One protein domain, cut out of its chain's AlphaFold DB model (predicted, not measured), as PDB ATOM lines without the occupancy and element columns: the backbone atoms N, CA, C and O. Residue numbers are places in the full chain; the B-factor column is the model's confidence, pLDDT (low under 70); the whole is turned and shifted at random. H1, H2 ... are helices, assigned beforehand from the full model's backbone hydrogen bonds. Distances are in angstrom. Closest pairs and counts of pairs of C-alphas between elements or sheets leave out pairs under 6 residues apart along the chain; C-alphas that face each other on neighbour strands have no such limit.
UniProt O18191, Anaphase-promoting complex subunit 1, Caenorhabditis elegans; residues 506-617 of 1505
ATOM      1  N   THR A 506     -27.034  -1.800 -33.354       61.59
ATOM      2  CA  THR A 506     -28.008  -2.891 -33.310       61.59
ATOM      3  C   THR A 506     -27.591  -3.982 -34.300       61.59
ATOM      4  O   THR A 506     -26.904  -3.694 -35.281       61.59
ATOM      5  N   PRO A 507     -28.035  -5.241 -34.135       60.90
ATOM      6  CA  PRO A 507     -27.771  -6.294 -35.123       60.90
ATOM      7  C   PRO A 507     -28.289  -5.958 -36.538       60.90
ATOM      8  O   PRO A 507     -27.843  -6.562 -37.509       60.90
ATOM      9  N   GLU A 508     -29.206  -4.993 -36.673       60.28
ATOM     10  CA  GLU A 508     -29.739  -4.506 -37.954       60.28
ATOM     11  C   GLU A 508     -28.833  -3.476 -38.648       60.28
ATOM     12  O   GLU A 508     -28.901  -3.327 -39.865       60.28
ATOM     13  N   THR A 509     -27.979  -2.779 -37.893       62.27
ATOM     14  CA  THR A 509     -27.064  -1.738 -38.402       62.27
ATOM     15  C   THR A 509     -25.657  -2.266 -38.691       62.27
ATOM     16  O   THR A 509     -24.785  -1.505 -39.102       62.27
ATOM     17  N   MET A 510     -25.418  -3.569 -38.508       61.00
ATOM     18  CA  MET A 510     -24.119  -4.197 -38.753       61.00
ATOM     19  C   MET A 510     -23.849  -4.431 -40.245       61.00
ATOM     20  O   MET A 510     -24.569  -5.170 -40.918       61.00
ATOM     21  N   GLU A 511     -22.746  -3.872 -40.744       65.81
ATOM     22  CA  GLU A 511     -22.229  -4.153 -42.086       65.81
ATOM     23  C   GLU A 511     -21.594  -5.554 -42.183       65.81
ATOM     24  O   GLU A 511     -21.052  -6.099 -41.217       65.81
ATOM     25  N   SER A 512     -21.642  -6.156 -43.377       67.20
ATOM     26  CA  SER A 512     -21.019  -7.459 -43.629       67.20
ATOM     27  C   SER A 512     -19.494  -7.350 -43.649       67.20
ATOM     28  O   SER A 512     -18.950  -6.513 -44.373       67.20
ATOM     29  N   ILE A 513     -18.802  -8.250 -42.948       70.62
ATOM     30  CA  ILE A 513     -17.334  -8.246 -42.882       70.62
ATOM     31  C   ILE A 513     -16.712  -8.401 -44.292       70.62
ATOM     32  O   ILE A 513     -17.094  -9.330 -45.029       70.62
ATOM     33  N   PRO A 514     -15.723  -7.555 -44.671       68.55
ATOM     34  CA  PRO A 514     -14.996  -7.659 -45.933       68.55
ATOM     35  C   PRO A 514     -14.501  -9.076 -46.211       68.55
ATOM     36  O   PRO A 514     -14.113  -9.820 -45.312       68.55
ATOM     37  N   LYS A 515     -14.479  -9.483 -47.486       68.53
ATOM     38  CA  LYS A 515     -14.118 -10.868 -47.822       68.53
ATOM     39  C   LYS A 515     -12.660 -11.249 -47.548       68.53
ATOM     40  O   LYS A 515     -12.344 -12.432 -47.636       68.53
ATOM     41  N   PHE A 516     -11.832 -10.264 -47.232       65.74
ATOM     42  CA  PHE A 516     -10.380 -10.306 -47.327       65.74
ATOM     43  C   PHE A 516      -9.665 -10.355 -45.966       65.74
ATOM     44  O   PHE A 516      -8.448 -10.235 -45.935       65.74
ATOM     45  N   ILE A 517     -10.397 -10.528 -44.859       72.33
ATOM     46  CA  ILE A 517      -9.829 -10.606 -43.502       72.33
ATOM     47  C   ILE A 517      -9.248 -12.002 -43.237       72.33
ATOM     48  O   ILE A 517      -9.842 -13.010 -43.641       72.33
ATOM     49  N   SER A 518      -8.123 -12.084 -42.519       72.31
ATOM     50  CA  SER A 518      -7.559 -13.370 -42.109       72.31
ATOM     51  C   SER A 518      -8.473 -14.172 -41.187       72.31
ATOM     52  O   SER A 518      -9.330 -13.671 -40.453       72.31
ATOM     53  N   LYS A 519      -8.237 -15.484 -41.177       74.95
ATOM     54  CA  LYS A 519      -8.943 -16.441 -40.320       74.95
ATOM     55  C   LYS A 519      -8.834 -16.090 -38.828       74.95
ATOM     56  O   LYS A 519      -9.786 -16.324 -38.085       74.95
ATOM     57  N   SER A 520      -7.694 -15.555 -38.388       74.62
ATOM     58  CA  SER A 520      -7.440 -15.202 -36.984       74.62
ATOM     59  C   SER A 520      -8.280 -14.002 -36.549       74.62
ATOM     60  O   SER A 520      -8.987 -14.088 -35.546       74.62
ATOM     61  N   SER A 521      -8.295 -12.940 -37.352       76.99
ATOM     62  CA  SER A 521      -9.080 -11.732 -37.081       76.99
ATOM     63  C   SER A 521     -10.586 -12.000 -37.164       76.99
ATOM     64  O   SER A 521     -11.345 -11.526 -36.324       76.99
ATOM     65  N   VAL A 522     -11.035 -12.875 -38.075       80.12
ATOM     66  CA  VAL A 522     -12.435 -13.342 -38.108       80.12
ATOM     67  C   VAL A 522     -12.824 -14.077 -36.820       80.12
ATOM     68  O   VAL A 522     -13.904 -13.834 -36.286       80.12
ATOM     69  N   ARG A 523     -11.967 -14.965 -36.295       83.25
ATOM     70  CA  ARG A 523     -12.215 -15.659 -35.015       83.25
ATOM     71  C   ARG A 523     -12.244 -14.694 -33.830       83.25
ATOM     72  O   ARG A 523     -13.073 -14.859 -32.945       83.25
ATOM     73  N   LEU A 524     -11.376 -13.687 -33.816       81.59
ATOM     74  CA  LEU A 524     -11.388 -12.657 -32.779       81.59
ATOM     75  C   LEU A 524     -12.701 -11.864 -32.805       81.59
ATOM     76  O   LEU A 524     -13.384 -11.764 -31.787       81.59
ATOM     77  N   LEU A 525     -13.097 -11.372 -33.982       81.84
ATOM     78  CA  LEU A 525     -14.357 -10.654 -34.149       81.84
ATOM     79  C   LEU A 525     -15.546 -11.517 -33.704       81.84
ATOM     80  O   LEU A 525     -16.489 -10.981 -33.124       81.84
ATOM     81  N   THR A 526     -15.543 -12.840 -33.964       81.18
ATOM     82  CA  THR A 526     -16.690 -13.710 -33.611       81.18
ATOM     83  C   THR A 526     -16.847 -13.837 -32.106       81.18
ATOM     84  O   THR A 526     -17.972 -13.816 -31.609       81.18
ATOM     85  N   ILE A 527     -15.735 -13.895 -31.373       82.02
ATOM     86  CA  ILE A 527     -15.730 -13.898 -29.910       82.02
ATOM     87  C   ILE A 527     -16.265 -12.568 -29.376       82.02
ATOM     88  O   ILE A 527     -17.143 -12.581 -28.513       82.02
ATOM     89  N   LEU A 528     -15.800 -11.436 -29.918       79.60
ATOM     90  CA  LEU A 528     -16.266 -10.104 -29.509       79.60
ATOM     91  C   LEU A 528     -17.775  -9.932 -29.760       79.60
ATOM     92  O   LEU A 528     -18.506  -9.485 -28.873       79.60
ATOM     93  N   ALA A 529     -18.263 -10.363 -30.927       77.90
ATOM     94  CA  ALA A 529     -19.678 -10.303 -31.282       77.90
ATOM     95  C   ALA A 529     -20.559 -11.203 -30.390       77.90
ATOM     96  O   ALA A 529     -21.655 -10.800 -29.994       77.90
ATOM     97  N   VAL A 530     -20.087 -12.403 -30.021       79.22
ATOM     98  CA  VAL A 530     -20.800 -13.306 -29.093       79.22
ATOM     99  C   VAL A 530     -20.788 -12.764 -27.662       79.22
ATOM    100  O   VAL A 530     -21.824 -12.793 -26.993       79.22
ATOM    101  N   GLY A 531     -19.659 -12.217 -27.199       73.29
ATOM    102  CA  GLY A 531     -19.541 -11.605 -25.872       73.29
ATOM    103  C   GLY A 531     -20.520 -10.442 -25.676       73.29
ATOM    104  O   GLY A 531     -21.183 -10.363 -24.638       73.29
ATOM    105  N   ARG A 532     -20.705  -9.620 -26.720       73.46
ATOM    106  CA  ARG A 532     -21.676  -8.510 -26.793       73.46
ATOM    107  C   ARG A 532     -23.118  -8.913 -27.139       73.46
ATOM    108  O   ARG A 532     -23.975  -8.043 -27.224       73.46
ATOM    109  N   LYS A 533     -23.415 -10.212 -27.277       72.30
ATOM    110  CA  LYS A 533     -24.750 -10.757 -27.612       72.30
ATOM    111  C   LYS A 533     -25.285 -10.396 -29.012       72.30
ATOM    112  O   LYS A 533     -26.485 -10.534 -29.237       72.30
ATOM    113  N   PHE A 534     -24.437 -10.019 -29.971       70.79
ATOM    114  CA  PHE A 534     -24.871  -9.795 -31.362       70.79
ATOM    115  C   PHE A 534     -25.245 -11.095 -32.085       70.79
ATOM    116  O   PHE A 534     -26.120 -11.101 -32.945       70.79
ATOM    117  N   ILE A 535     -24.604 -12.209 -31.718       67.11
ATOM    118  CA  ILE A 535     -24.812 -13.526 -32.334       67.11
ATOM    119  C   ILE A 535     -25.351 -14.486 -31.271       67.11
ATOM    120  O   ILE A 535     -24.748 -14.643 -30.207       67.11
ATOM    121  N   GLY A 536     -26.468 -15.162 -31.564       62.45
ATOM    122  CA  GLY A 536     -27.052 -16.181 -30.679       62.45
ATOM    123  C   GLY A 536     -28.240 -15.724 -29.820       62.45
ATOM    124  O   GLY A 536     -28.533 -16.380 -28.816       62.45
ATOM    125  N   MET A 537     -28.917 -14.632 -30.202       58.24
ATOM    126  CA  MET A 537     -30.255 -14.273 -29.694       58.24
ATOM    127  C   MET A 537     -31.394 -14.936 -30.499       58.24
ATOM    128  O   MET A 537     -32.485 -15.122 -29.964       58.24
ATOM    129  N   GLY A 538     -31.157 -15.303 -31.767       56.84
ATOM    130  CA  GLY A 538     -32.173 -15.840 -32.678       56.84
ATOM    131  C   GLY A 538     -32.329 -17.367 -32.663       56.84
ATOM    132  O   GLY A 538     -31.435 -18.115 -32.271       56.84
ATOM    133  N   THR A 539     -33.474 -17.849 -33.164       57.65
ATOM    134  CA  THR A 539     -33.786 -19.284 -33.336       57.65
ATOM    135  C   THR A 539     -32.921 -19.980 -34.391       57.65
ATOM    136  O   THR A 539     -32.910 -21.208 -34.447       57.65
ATOM    137  N   ASN A 540     -32.198 -19.225 -35.226       67.62
ATOM    138  CA  ASN A 540     -31.456 -19.766 -36.357       67.62
ATOM    139  C   ASN A 540     -30.025 -19.204 -36.424       67.62
ATOM    140  O   ASN A 540     -29.735 -18.291 -37.193       67.62
ATOM    141  N   ILE A 541     -29.124 -19.787 -35.622       71.36
ATOM    142  CA  ILE A 541     -27.694 -19.418 -35.530       71.36
ATOM    143  C   ILE A 541     -27.017 -19.391 -36.909       71.36
ATOM    144  O   ILE A 541     -26.164 -18.545 -37.167       71.36
ATOM    145  N   ASP A 542     -27.403 -20.307 -37.804       72.08
ATOM    146  CA  ASP A 542     -26.834 -20.382 -39.150       72.08
ATOM    147  C   ASP A 542     -27.161 -19.108 -39.965       72.08
ATOM    148  O   ASP A 542     -26.296 -18.634 -40.696       72.08
ATOM    149  N   MET A 543     -28.347 -18.501 -39.789       72.81
ATOM    150  CA  MET A 543     -28.710 -17.247 -40.469       72.81
ATOM    151  C   MET A 543     -27.958 -16.040 -39.907       72.81
ATOM    152  O   MET A 543     -27.531 -15.185 -40.681       72.81
ATOM    153  N   ASP A 544     -27.791 -15.964 -38.585       72.92
ATOM    154  CA  ASP A 544     -27.055 -14.871 -37.936       72.92
ATOM    155  C   ASP A 544     -25.583 -14.883 -38.390       72.92
ATOM    156  O   ASP A 544     -25.031 -13.856 -38.791       72.92
ATOM    157  N   CYS A 545     -24.969 -16.073 -38.440       74.73
ATOM    158  CA  CYS A 545     -23.627 -16.264 -38.990       74.73
ATOM    159  C   CYS A 545     -23.550 -15.935 -40.493       74.73
ATOM    160  O   CYS A 545     -22.578 -15.320 -40.930       74.73
ATOM    161  N   GLU A 546     -24.552 -16.323 -41.292       75.97
ATOM    162  CA  GLU A 546     -24.600 -16.017 -42.731       75.97
ATOM    163  C   GLU A 546     -24.744 -14.521 -43.021       75.97
ATOM    164  O   GLU A 546     -24.130 -14.034 -43.972       75.97
ATOM    165  N   ARG A 547     -25.514 -13.784 -42.210       73.08
ATOM    166  CA  ARG A 547     -25.669 -12.326 -42.337       73.08
ATOM    167  C   ARG A 547     -24.358 -11.597 -42.078       73.08
ATOM    168  O   ARG A 547     -23.992 -10.707 -42.836       73.08
ATOM    169  N   TRP A 548     -23.640 -12.007 -41.038       74.20
ATOM    170  CA  TRP A 548     -22.464 -11.281 -40.576       74.20
ATOM    171  C   TRP A 548     -21.165 -11.673 -41.304       74.20
ATOM    172  O   TRP A 548     -20.368 -10.812 -41.682       74.20
ATOM    173  N   LEU A 549     -20.964 -12.967 -41.578       74.23
ATOM    174  CA  LEU A 549     -19.747 -13.498 -42.214       74.23
ATOM    175  C   LEU A 549     -19.926 -13.859 -43.697       74.23
ATOM    176  O   LEU A 549     -18.934 -14.143 -44.373       74.23
ATOM    177  N   GLY A 550     -21.158 -13.859 -44.215       74.41
ATOM    178  CA  GLY A 550     -21.503 -14.272 -45.576       74.41
ATOM    179  C   GLY A 550     -21.799 -15.773 -45.723       74.41
ATOM    180  O   GLY A 550     -21.623 -16.571 -44.803       74.41
ATOM    181  N   LYS A 551     -22.212 -16.184 -46.931       70.82
ATOM    182  CA  LYS A 551     -22.629 -17.569 -47.253       70.82
ATOM    183  C   LYS A 551     -21.561 -18.641 -46.959       70.82
ATOM    184  O   LYS A 551     -21.901 -19.782 -46.665       70.82
ATOM    185  N   ASP A 552     -20.280 -18.272 -46.978       71.24
ATOM    186  CA  ASP A 552     -19.139 -19.170 -46.734       71.24
ATOM    187  C   ASP A 552     -18.589 -19.098 -45.292       71.24
ATOM    188  O   ASP A 552     -17.419 -19.415 -45.047       71.24
ATOM    189  N   TRP A 553     -19.405 -18.698 -44.310       76.85
ATOM    190  CA  TRP A 553     -18.968 -18.485 -42.921       76.85
ATOM    191  C   TRP A 553     -18.247 -19.695 -42.298       76.85
ATOM    192  O   TRP A 553     -17.243 -19.531 -41.603       76.85
ATOM    193  N   LYS A 554     -18.684 -20.924 -42.610       78.14
ATOM    194  CA  LYS A 554     -18.075 -22.173 -42.102       78.14
ATOM    195  C   LYS A 554     -16.601 -22.291 -42.495       78.14
ATOM    196  O   LYS A 554     -15.764 -22.684 -41.681       78.14
ATOM    197  N   ARG A 555     -16.285 -21.924 -43.741       71.10
ATOM    198  CA  ARG A 555     -14.917 -21.937 -44.273       71.10
ATOM    199  C   ARG A 555     -14.098 -20.768 -43.733       71.10
ATOM    200  O   ARG A 555     -12.923 -20.964 -43.449       71.10
ATOM    201  N   ARG A 556     -14.718 -19.602 -43.520       70.93
ATOM    202  CA  ARG A 556     -14.054 -18.399 -42.982       70.93
ATOM    203  C   ARG A 556     -13.563 -18.556 -41.548       70.93
ATOM    204  O   ARG A 556     -12.423 -18.222 -41.258       70.93
ATOM    205  N   ILE A 557     -14.387 -19.125 -40.669       72.62
ATOM    206  CA  ILE A 557     -13.979 -19.445 -39.286       72.62
ATOM    207  C   ILE A 557     -12.985 -20.631 -39.274       72.62
ATOM    208  O   ILE A 557     -12.160 -20.791 -38.364       72.62
ATOM    209  N   GLY A 558     -13.040 -21.466 -40.319       68.91
ATOM    210  CA  GLY A 558     -12.255 -22.685 -40.483       68.91
ATOM    211  C   GLY A 558     -12.685 -23.780 -39.513       68.91
ATOM    212  O   GLY A 558     -11.843 -24.330 -38.803       68.91
ATOM    213  N   LEU A 559     -13.994 -24.049 -39.467       72.04
ATOM    214  CA  LEU A 559     -14.600 -25.105 -38.657       72.04
ATOM    215  C   LEU A 559     -14.563 -26.438 -39.425       72.04
ATOM    216  O   LEU A 559     -15.123 -26.541 -40.516       72.04
ATOM    217  N   SER A 560     -13.940 -27.468 -38.846       68.27
ATOM    218  CA  SER A 560     -14.061 -28.852 -39.326       68.27
ATOM    219  C   SER A 560     -15.424 -29.448 -38.935       68.27
ATOM    220  O   SER A 560     -16.139 -28.881 -38.109       68.27
ATOM    221  N   GLY A 561     -15.803 -30.600 -39.500       66.65
ATOM    222  CA  GLY A 561     -17.111 -31.223 -39.230       66.65
ATOM    223  C   GLY A 561     -17.393 -31.493 -37.742       66.65
ATOM    224  O   GLY A 561     -18.524 -31.301 -37.292       66.65
ATOM    225  N   ASP A 562     -16.375 -31.870 -36.963       68.58
ATOM    226  CA  ASP A 562     -16.513 -32.147 -35.525       68.58
ATOM    227  C   ASP A 562     -16.476 -30.873 -34.673       68.58
ATOM    228  O   ASP A 562     -17.261 -30.723 -33.731       68.58
ATOM    229  N   ILE A 563     -15.636 -29.902 -35.048       72.80
ATOM    230  CA  ILE A 563     -15.585 -28.591 -34.387       72.80
ATOM    231  C   ILE A 563     -16.897 -27.833 -34.636       72.80
ATOM    232  O   ILE A 563     -17.400 -27.174 -33.732       72.80
ATOM    233  N   LEU A 564     -17.529 -27.997 -35.803       76.22
ATOM    234  CA  LEU A 564     -18.842 -27.425 -36.114       76.22
ATOM    235  C   LEU A 564     -19.946 -27.949 -35.179       76.22
ATOM    236  O   LEU A 564     -20.819 -27.181 -34.776       76.22
ATOM    237  N   LYS A 565     -19.914 -29.237 -34.806       75.88
ATOM    238  CA  LYS A 565     -20.861 -29.799 -33.822       75.88
ATOM    239  C   LYS A 565     -20.649 -29.180 -32.442       75.88
ATOM    240  O   LYS A 565     -21.623 -28.817 -31.787       75.88
ATOM    241  N   SER A 566     -19.392 -29.021 -32.033       75.99
ATOM    242  CA  SER A 566     -19.022 -28.405 -30.753       75.99
ATOM    243  C   SER A 566     -19.401 -26.923 -30.706       75.99
ATOM    244  O   SER A 566     -20.054 -26.493 -29.760       75.99
ATOM    245  N   PHE A 567     -19.121 -26.172 -31.775       80.76
ATOM    246  CA  PHE A 567     -19.540 -24.779 -31.951       80.76
ATOM    247  C   PHE A 567     -21.065 -24.632 -31.841       80.76
ATOM    248  O   PHE A 567     -21.560 -23.814 -31.070       80.76
ATOM    249  N   ARG A 568     -21.833 -25.489 -32.533       78.04
ATOM    250  CA  ARG A 568     -23.304 -25.505 -32.426       78.04
ATOM    251  C   ARG A 568     -23.789 -25.853 -31.019       78.04
ATOM    252  O   ARG A 568     -24.795 -25.304 -30.583       78.04
ATOM    253  N   ARG A 569     -23.099 -26.743 -30.301       74.09
ATOM    254  CA  ARG A 569     -23.438 -27.109 -28.916       74.09
ATOM    255  C   ARG A 569     -23.240 -25.937 -27.955       74.09
ATOM    256  O   ARG A 569     -24.116 -25.696 -27.133       74.09
ATOM    257  N   ILE A 570     -22.129 -25.215 -28.099       74.32
ATOM    258  CA  ILE A 570     -21.801 -24.024 -27.303       74.32
ATOM    259  C   ILE A 570     -22.838 -22.923 -27.551       74.32
ATOM    260  O   ILE A 570     -23.420 -22.395 -26.606       74.32
ATOM    261  N   MET A 571     -23.152 -22.643 -28.820       73.72
ATOM    262  CA  MET A 571     -24.123 -21.605 -29.188       73.72
ATOM    263  C   MET A 571     -25.564 -21.945 -28.763       73.72
ATOM    264  O   MET A 571     -26.304 -21.051 -28.359       73.72
ATOM    265  N   ASN A 572     -25.956 -23.227 -28.785       70.90
ATOM    266  CA  ASN A 572     -27.278 -23.696 -28.339       70.90
ATOM    267  C   ASN A 572     -27.415 -23.854 -26.810       70.90
ATOM    268  O   ASN A 572     -28.495 -24.197 -26.321       70.90
ATOM    269  N   GLY A 573     -26.345 -23.646 -26.035       64.90
ATOM    270  CA  GLY A 573     -26.357 -23.817 -24.583       64.90
ATOM    271  C   GLY A 573     -27.290 -22.819 -23.888       64.90
ATOM    272  O   GLY A 573     -26.985 -21.630 -23.793       64.90
ATOM    273  N   LYS A 574     -28.425 -23.297 -23.356       57.12
ATOM    274  CA  LYS A 574     -29.403 -22.473 -22.612       57.12
ATOM    275  C   LYS A 574     -28.895 -21.986 -21.244       57.12
ATOM    276  O   LYS A 574     -29.503 -21.095 -20.671       57.12
ATOM    277  N   SER A 575     -27.812 -22.571 -20.726       52.74
ATOM    278  CA  SER A 575     -27.360 -22.391 -19.336       52.74
ATOM    279  C   SER A 575     -26.151 -21.459 -19.156       52.74
ATOM    280  O   SER A 575     -25.773 -21.205 -18.017       52.74
ATOM    281  N   SER A 576     -25.515 -20.980 -20.230       59.95
ATOM    282  CA  SER A 576     -24.300 -20.157 -20.147       59.95
ATOM    283  C   SER A 576     -24.591 -18.685 -20.447       59.95
ATOM    284  O   SER A 576     -25.184 -18.356 -21.476       59.95
ATOM    285  N   ASN A 577     -24.128 -17.794 -19.562       68.78
ATOM    286  CA  ASN A 577     -24.060 -16.351 -19.814       68.78
ATOM    287  C   ASN A 577     -23.289 -16.074 -21.122       68.78
ATOM    288  O   ASN A 577     -22.444 -16.877 -21.523       68.78
ATOM    289  N   SER A 578     -23.532 -14.939 -21.789       71.45
ATOM    290  CA  SER A 578     -22.842 -14.587 -23.049       71.45
ATOM    291  C   SER A 578     -21.319 -14.561 -22.905       71.45
ATOM    292  O   SER A 578     -20.619 -15.084 -23.769       71.45
ATOM    293  N   ALA A 579     -20.820 -14.066 -21.769       70.73
ATOM    294  CA  ALA A 579     -19.413 -14.151 -21.381       70.73
ATOM    295  C   ALA A 579     -18.926 -15.611 -21.273       70.73
ATOM    296  O   ALA A 579     -17.874 -15.960 -21.801       70.73
ATOM    297  N   GLY A 580     -19.738 -16.504 -20.695       70.92
ATOM    298  CA  GLY A 580     -19.453 -17.941 -20.632       70.92
ATOM    299  C   GLY A 580     -19.387 -18.607 -22.010       70.92
ATOM    300  O   GLY A 580     -18.499 -19.420 -22.256       70.92
ATOM    301  N   ARG A 581     -20.271 -18.226 -22.944       76.36
ATOM    302  CA  ARG A 581     -20.195 -18.682 -24.346       76.36
ATOM    303  C   ARG A 581     -18.934 -18.163 -25.033       76.36
ATOM    304  O   ARG A 581     -18.267 -18.936 -25.709       76.36
ATOM    305  N   ALA A 582     -18.587 -16.891 -24.832       77.00
ATOM    306  CA  ALA A 582     -17.359 -16.304 -25.362       77.00
ATOM    307  C   ALA A 582     -16.112 -17.023 -24.821       77.00
ATOM    308  O   ALA A 582     -15.246 -17.391 -25.607       77.00
ATOM    309  N   SER A 583     -16.060 -17.338 -23.522       75.72
ATOM    310  CA  SER A 583     -14.970 -18.122 -22.921       75.72
ATOM    311  C   SER A 583     -14.868 -19.535 -23.507       75.72
ATOM    312  O   SER A 583     -13.777 -19.990 -23.839       75.72
ATOM    313  N   GLN A 584     -15.997 -20.219 -23.711       76.01
ATOM    314  CA  GLN A 584     -16.014 -21.528 -24.376       76.01
ATOM    315  C   GLN A 584     -15.547 -21.445 -25.836       76.01
ATOM    316  O   GLN A 584     -14.934 -22.382 -26.341       76.01
ATOM    317  N   LEU A 585     -15.813 -20.329 -26.526       81.99
ATOM    318  CA  LEU A 585     -15.291 -20.083 -27.872       81.99
ATOM    319  C   LEU A 585     -13.790 -19.774 -27.872       81.99
ATOM    320  O   LEU A 585     -13.098 -20.239 -28.772       81.99
ATOM    321  N   ILE A 586     -13.278 -19.050 -26.870       80.80
ATOM    322  CA  ILE A 586     -11.835 -18.827 -26.672       80.80
ATOM    323  C   ILE A 586     -11.111 -20.174 -26.546       80.80
ATOM    324  O   ILE A 586     -10.117 -20.402 -27.239       80.80
ATOM    325  N   GLU A 587     -11.654 -21.092 -25.739       76.00
ATOM    326  CA  GLU A 587     -11.130 -22.457 -25.601       76.00
ATOM    327  C   GLU A 587     -11.260 -23.262 -26.901       76.00
ATOM    328  O   GLU A 587     -10.299 -23.902 -27.325       76.00
ATOM    329  N   LEU A 588     -12.415 -23.198 -27.576       81.49
ATOM    330  CA  LEU A 588     -12.651 -23.912 -28.835       81.49
ATOM    331  C   LEU A 588     -11.700 -23.464 -29.959       81.49
ATOM    332  O   LEU A 588     -11.329 -24.274 -30.809       81.49
ATOM    333  N   PHE A 589     -11.347 -22.177 -30.002       80.21
ATOM    334  CA  PHE A 589     -10.454 -21.610 -31.015       80.21
ATOM    335  C   PHE A 589      -8.970 -21.675 -30.646       80.21
ATOM    336  O   PHE A 589      -8.152 -21.251 -31.464       80.21
ATOM    337  N   GLU A 590      -8.634 -22.228 -29.477       76.26
ATOM    338  CA  GLU A 590      -7.264 -22.374 -28.971       76.26
ATOM    339  C   GLU A 590      -6.518 -21.030 -28.846       76.26
ATOM    340  O   GLU A 590      -5.306 -20.951 -29.055       76.26
ATOM    341  N   ILE A 591      -7.231 -19.952 -28.492       73.87
ATOM    342  CA  ILE A 591      -6.607 -18.655 -28.194       73.87
ATOM    343  C   ILE A 591      -6.041 -18.724 -26.771       73.87
ATOM    344  O   ILE A 591      -6.759 -18.553 -25.787       73.87
ATOM    345  N   GLY A 592      -4.750 -19.043 -26.664       67.28
ATOM    346  CA  GLY A 592      -4.052 -19.184 -25.386       67.28
ATOM    347  C   GLY A 592      -3.796 -17.854 -24.667       67.28
ATOM    348  O   GLY A 592      -3.899 -16.774 -25.253       67.28
ATOM    349  N   SER A 593      -3.376 -17.935 -23.401       66.37
ATOM    350  CA  SER A 593      -2.978 -16.763 -22.599       66.37
ATOM    351  C   SER A 593      -1.870 -15.953 -23.275       66.37
ATOM    352  O   SER A 593      -1.988 -14.744 -23.411       66.37
ATOM    353  N   ILE A 594      -0.870 -16.648 -23.829       67.50
ATOM    354  CA  ILE A 594       0.262 -16.056 -24.557       67.50
ATOM    355  C   ILE A 594      -0.223 -15.179 -25.720       67.50
ATOM    356  O   ILE A 594       0.291 -14.090 -25.930       67.50
ATOM    357  N   THR A 595      -1.228 -15.627 -26.481       70.02
ATOM    358  CA  THR A 595      -1.753 -14.830 -27.602       70.02
ATOM    359  C   THR A 595      -2.542 -13.615 -27.135       70.02
ATOM    360  O   THR A 595      -2.477 -12.589 -27.795       70.02
ATOM    361  N   ILE A 596      -3.250 -13.712 -26.004       71.13
ATOM    362  CA  ILE A 596      -3.985 -12.586 -25.408       71.13
ATOM    363  C   ILE A 596      -3.002 -11.539 -24.867       71.13
ATOM    364  O   ILE A 596      -3.282 -10.344 -24.932       71.13
ATOM    365  N   ASP A 597      -1.830 -11.966 -24.388       64.60
ATOM    366  CA  ASP A 597      -0.828 -11.060 -23.831       64.60
ATOM    367  C   ASP A 597      -0.209 -10.099 -24.847       64.60
ATOM    368  O   ASP A 597       0.086  -8.964 -24.471       64.60
ATOM    369  N   PHE A 598      -0.076 -10.522 -26.109       69.11
ATOM    370  CA  PHE A 598       0.483  -9.722 -27.210       69.11
ATOM    371  C   PHE A 598      -0.574  -8.997 -28.059       69.11
ATOM    372  O   PHE A 598      -0.236  -8.389 -29.073       69.11
ATOM    373  N   MET A 599      -1.854  -9.050 -27.681       70.14
ATOM    374  CA  MET A 599      -2.889  -8.240 -28.333       70.14
ATOM    375  C   MET A 599      -2.799  -6.772 -27.895       70.14
ATOM    376  O   MET A 599      -2.387  -6.473 -26.773       70.14
ATOM    377  N   VAL A 600      -3.255  -5.855 -28.752       69.02
ATOM    378  CA  VAL A 600      -3.481  -4.442 -28.396       69.02
ATOM    379  C   VAL A 600      -4.331  -4.341 -27.122       69.02
ATOM    380  O   VAL A 600      -5.316  -5.068 -26.955       69.02
ATOM    381  N   LEU A 601      -3.962  -3.411 -26.233       65.28
ATOM    382  CA  LEU A 601      -4.504  -3.285 -24.876       65.28
ATOM    383  C   LEU A 601      -6.042  -3.259 -24.829       65.28
ATOM    384  O   LEU A 601      -6.633  -3.986 -24.035       65.28
ATOM    385  N   ALA A 602      -6.700  -2.497 -25.708       63.29
ATOM    386  CA  ALA A 602      -8.164  -2.405 -25.742       63.29
ATOM    387  C   ALA A 602      -8.847  -3.768 -25.990       63.29
ATOM    388  O   ALA A 602      -9.793  -4.142 -25.294       63.29
ATOM    389  N   VAL A 603      -8.333  -4.558 -26.940       71.06
ATOM    390  CA  VAL A 603      -8.840  -5.911 -27.233       71.06
ATOM    391  C   VAL A 603      -8.518  -6.862 -26.081       71.06
ATOM    392  O   VAL A 603      -9.373  -7.653 -25.675       71.06
ATOM    393  N   LYS A 604      -7.310  -6.754 -25.513       69.35
ATOM    394  CA  LYS A 604      -6.876  -7.543 -24.355       69.35
ATOM    395  C   LYS A 604      -7.812  -7.351 -23.156       69.35
ATOM    396  O   LYS A 604      -8.245  -8.342 -22.568       69.35
ATOM    397  N   VAL A 605      -8.188  -6.111 -22.837       66.60
ATOM    398  CA  VAL A 605      -9.116  -5.790 -21.736       66.60
ATOM    399  C   VAL A 605     -10.490  -6.429 -21.951       66.60
ATOM    400  O   VAL A 605     -11.026  -7.037 -21.027       66.60
ATOM    401  N   LEU A 606     -11.052  -6.370 -23.165       72.42
ATOM    402  CA  LEU A 606     -12.347  -6.998 -23.464       72.42
ATOM    403  C   LEU A 606     -12.303  -8.523 -23.330       72.42
ATOM    404  O   LEU A 606     -13.218  -9.122 -22.762       72.42
ATOM    405  N   MET A 607     -11.235  -9.154 -23.821       73.29
ATOM    406  CA  MET A 607     -11.053 -10.606 -23.729       73.29
ATOM    407  C   MET A 607     -10.908 -11.066 -22.274       73.29
ATOM    408  O   MET A 607     -11.551 -12.038 -21.874       73.29
ATOM    409  N   LEU A 608     -10.126 -10.339 -21.469       69.25
ATOM    410  CA  LEU A 608      -9.984 -10.607 -20.038       69.25
ATOM    411  C   LEU A 608     -11.301 -10.380 -19.289       69.25
ATOM    412  O   LEU A 608     -11.671 -11.217 -18.470       69.25
ATOM    413  N   LYS A 609     -12.059  -9.329 -19.626       68.46
ATOM    414  CA  LYS A 609     -13.389  -9.071 -19.056       68.46
ATOM    415  C   LYS A 609     -14.368 -10.220 -19.328       68.46
ATOM    416  O   LYS A 609     -15.055 -10.677 -18.418       68.46
ATOM    417  N   PHE A 610     -14.411 -10.749 -20.555       72.41
ATOM    418  CA  PHE A 610     -15.265 -11.906 -20.862       72.41
ATOM    419  C   PHE A 610     -14.857 -13.162 -20.092       72.41
ATOM    420  O   PHE A 610     -15.726 -13.941 -19.698       72.41
ATOM    421  N   GLN A 611     -13.561 -13.355 -19.844       67.61
ATOM    422  CA  GLN A 611     -13.084 -14.438 -18.992       67.61
ATOM    423  C   GLN A 611     -13.510 -14.220 -17.532       67.61
ATOM    424  O   GLN A 611     -14.133 -15.109 -16.957       67.61
ATOM    425  N   THR A 612     -13.265 -13.047 -16.938       63.51
ATOM    426  CA  THR A 612     -13.638 -12.761 -15.539       63.51
ATOM    427  C   THR A 612     -15.141 -12.890 -15.296       63.51
ATOM    428  O   THR A 612     -15.550 -13.532 -14.329       63.51
ATOM    429  N   ASP A 613     -15.965 -12.372 -16.210       64.14
ATOM    430  CA  ASP A 613     -17.427 -12.436 -16.107       64.14
ATOM    431  C   ASP A 613     -17.954 -13.870 -16.292       64.14
ATOM    432  O   ASP A 613     -18.979 -14.243 -15.718       64.14
ATOM    433  N   ALA A 614     -17.249 -14.706 -17.066       59.61
ATOM    434  CA  ALA A 614     -17.557 -16.130 -17.172       59.61
ATOM    435  C   ALA A 614     -17.266 -16.880 -15.862       59.61
ATOM    436  O   ALA A 614     -18.033 -17.767 -15.486       59.61
ATOM    437  N   PHE A 615     -16.190 -16.515 -15.153       55.32
ATOM    438  CA  PHE A 615     -15.786 -17.160 -13.897       55.32
ATOM    439  C   PHE A 615     -16.660 -16.788 -12.691       55.32
ATOM    440  O   PHE A 615     -16.665 -17.530 -11.710       55.32
ATOM    441  N   ALA A 616     -17.436 -15.701 -12.763       49.20
ATOM    442  CA  ALA A 616     -18.415 -15.341 -11.732       49.20
ATOM    443  C   ALA A 616     -19.609 -16.328 -11.641       49.20
ATOM    444  O   ALA A 616     -20.398 -16.257 -10.699       49.20
ATOM    445  N   GLY A 617     -19.746 -17.268 -12.588       43.97
ATOM    446  CA  GLY A 617     -20.739 -18.348 -12.570       43.97
ATOM    447  C   GLY A 617     -20.128 -19.707 -12.204       43.97
ATOM    448  O   GLY A 617     -19.148 -20.137 -12.805       43.97
TER     449      GLY A 617
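Overview. This is residues 506 to 617 of the 1505 residues of the protein "Anaphase-promoting complex subunit 1" of Caenorhabditis elegans (UniProt O18191). H5 lies in the middle of a helical body, side by side with H1 and with H4, while the longest helix, H7, crosses over H5 with short H6 at its side. H2 and short H3 lie on the side away from H7, H3 packing on H1. The 112 printed residues hold seven named helices, H1 to H7 in order, and no named strand: all helix. The whole is compact, radius of gyration of the C-alphas 13.5 A, and rounded, 33 by 32 by 31 A.

Arrangement. Past residues 506 to 518, find H1, residues 519 to 531, and H2, residues 541 to 549, near each other. H3, residues 553 to 557, touches H1's residues 519 to 523 alone, closest C-alphas Lys 519 and Ile 557, 6.0 A. H4, residues 561 to 571, and H5, residues 578 to 588, form a hairpin at a shallow tilt of 18 degrees, closest C-alphas Ile 570 and Arg 581, 6.3 A. H5 touches H1's residues 527 to 531 alone, opposite ways at a shallow tilt of 25 degrees, closest C-alphas Gly 531 and Ala 579, 5.2 A. H6, residues 593 to 597, only just touches H7, residues 601 to 615, with 3 pairs of C-alphas within 8 A, closest Ile 596 and Lys 604, 5.9 A. H7's residues 610 to 615 alone touch H5, about perpendicular at 75 degrees, closest C-alphas Gly 580 and Ala 614, 4.3 A. Every O i to N i+4 pair is within hydrogen-bond range in H1, H2, H3, H5, H6 and H7; in H4, 6 of 7.

Along the chain. Find C-alpha 519 at (-8.943, -16.441, -40.320), where H1 begins its 18.6 A. H2 is 12.0 A long, H3 6.2 A, H4 15.6 A, H5 15.0 A and H6 6.2 A; H7 runs 21.0 A to C-alpha 615 at (-15.786, -17.160, -13.897).

Size, cuts and confidence. The C-alphas farthest apart, Phe 516 and Gly 617, are 37.1 A apart. The printed part has no cut and no long link. Its mean pLDDT is 70.5; look for values under 70 at residues 506 to 512 and 611 to 617, among others.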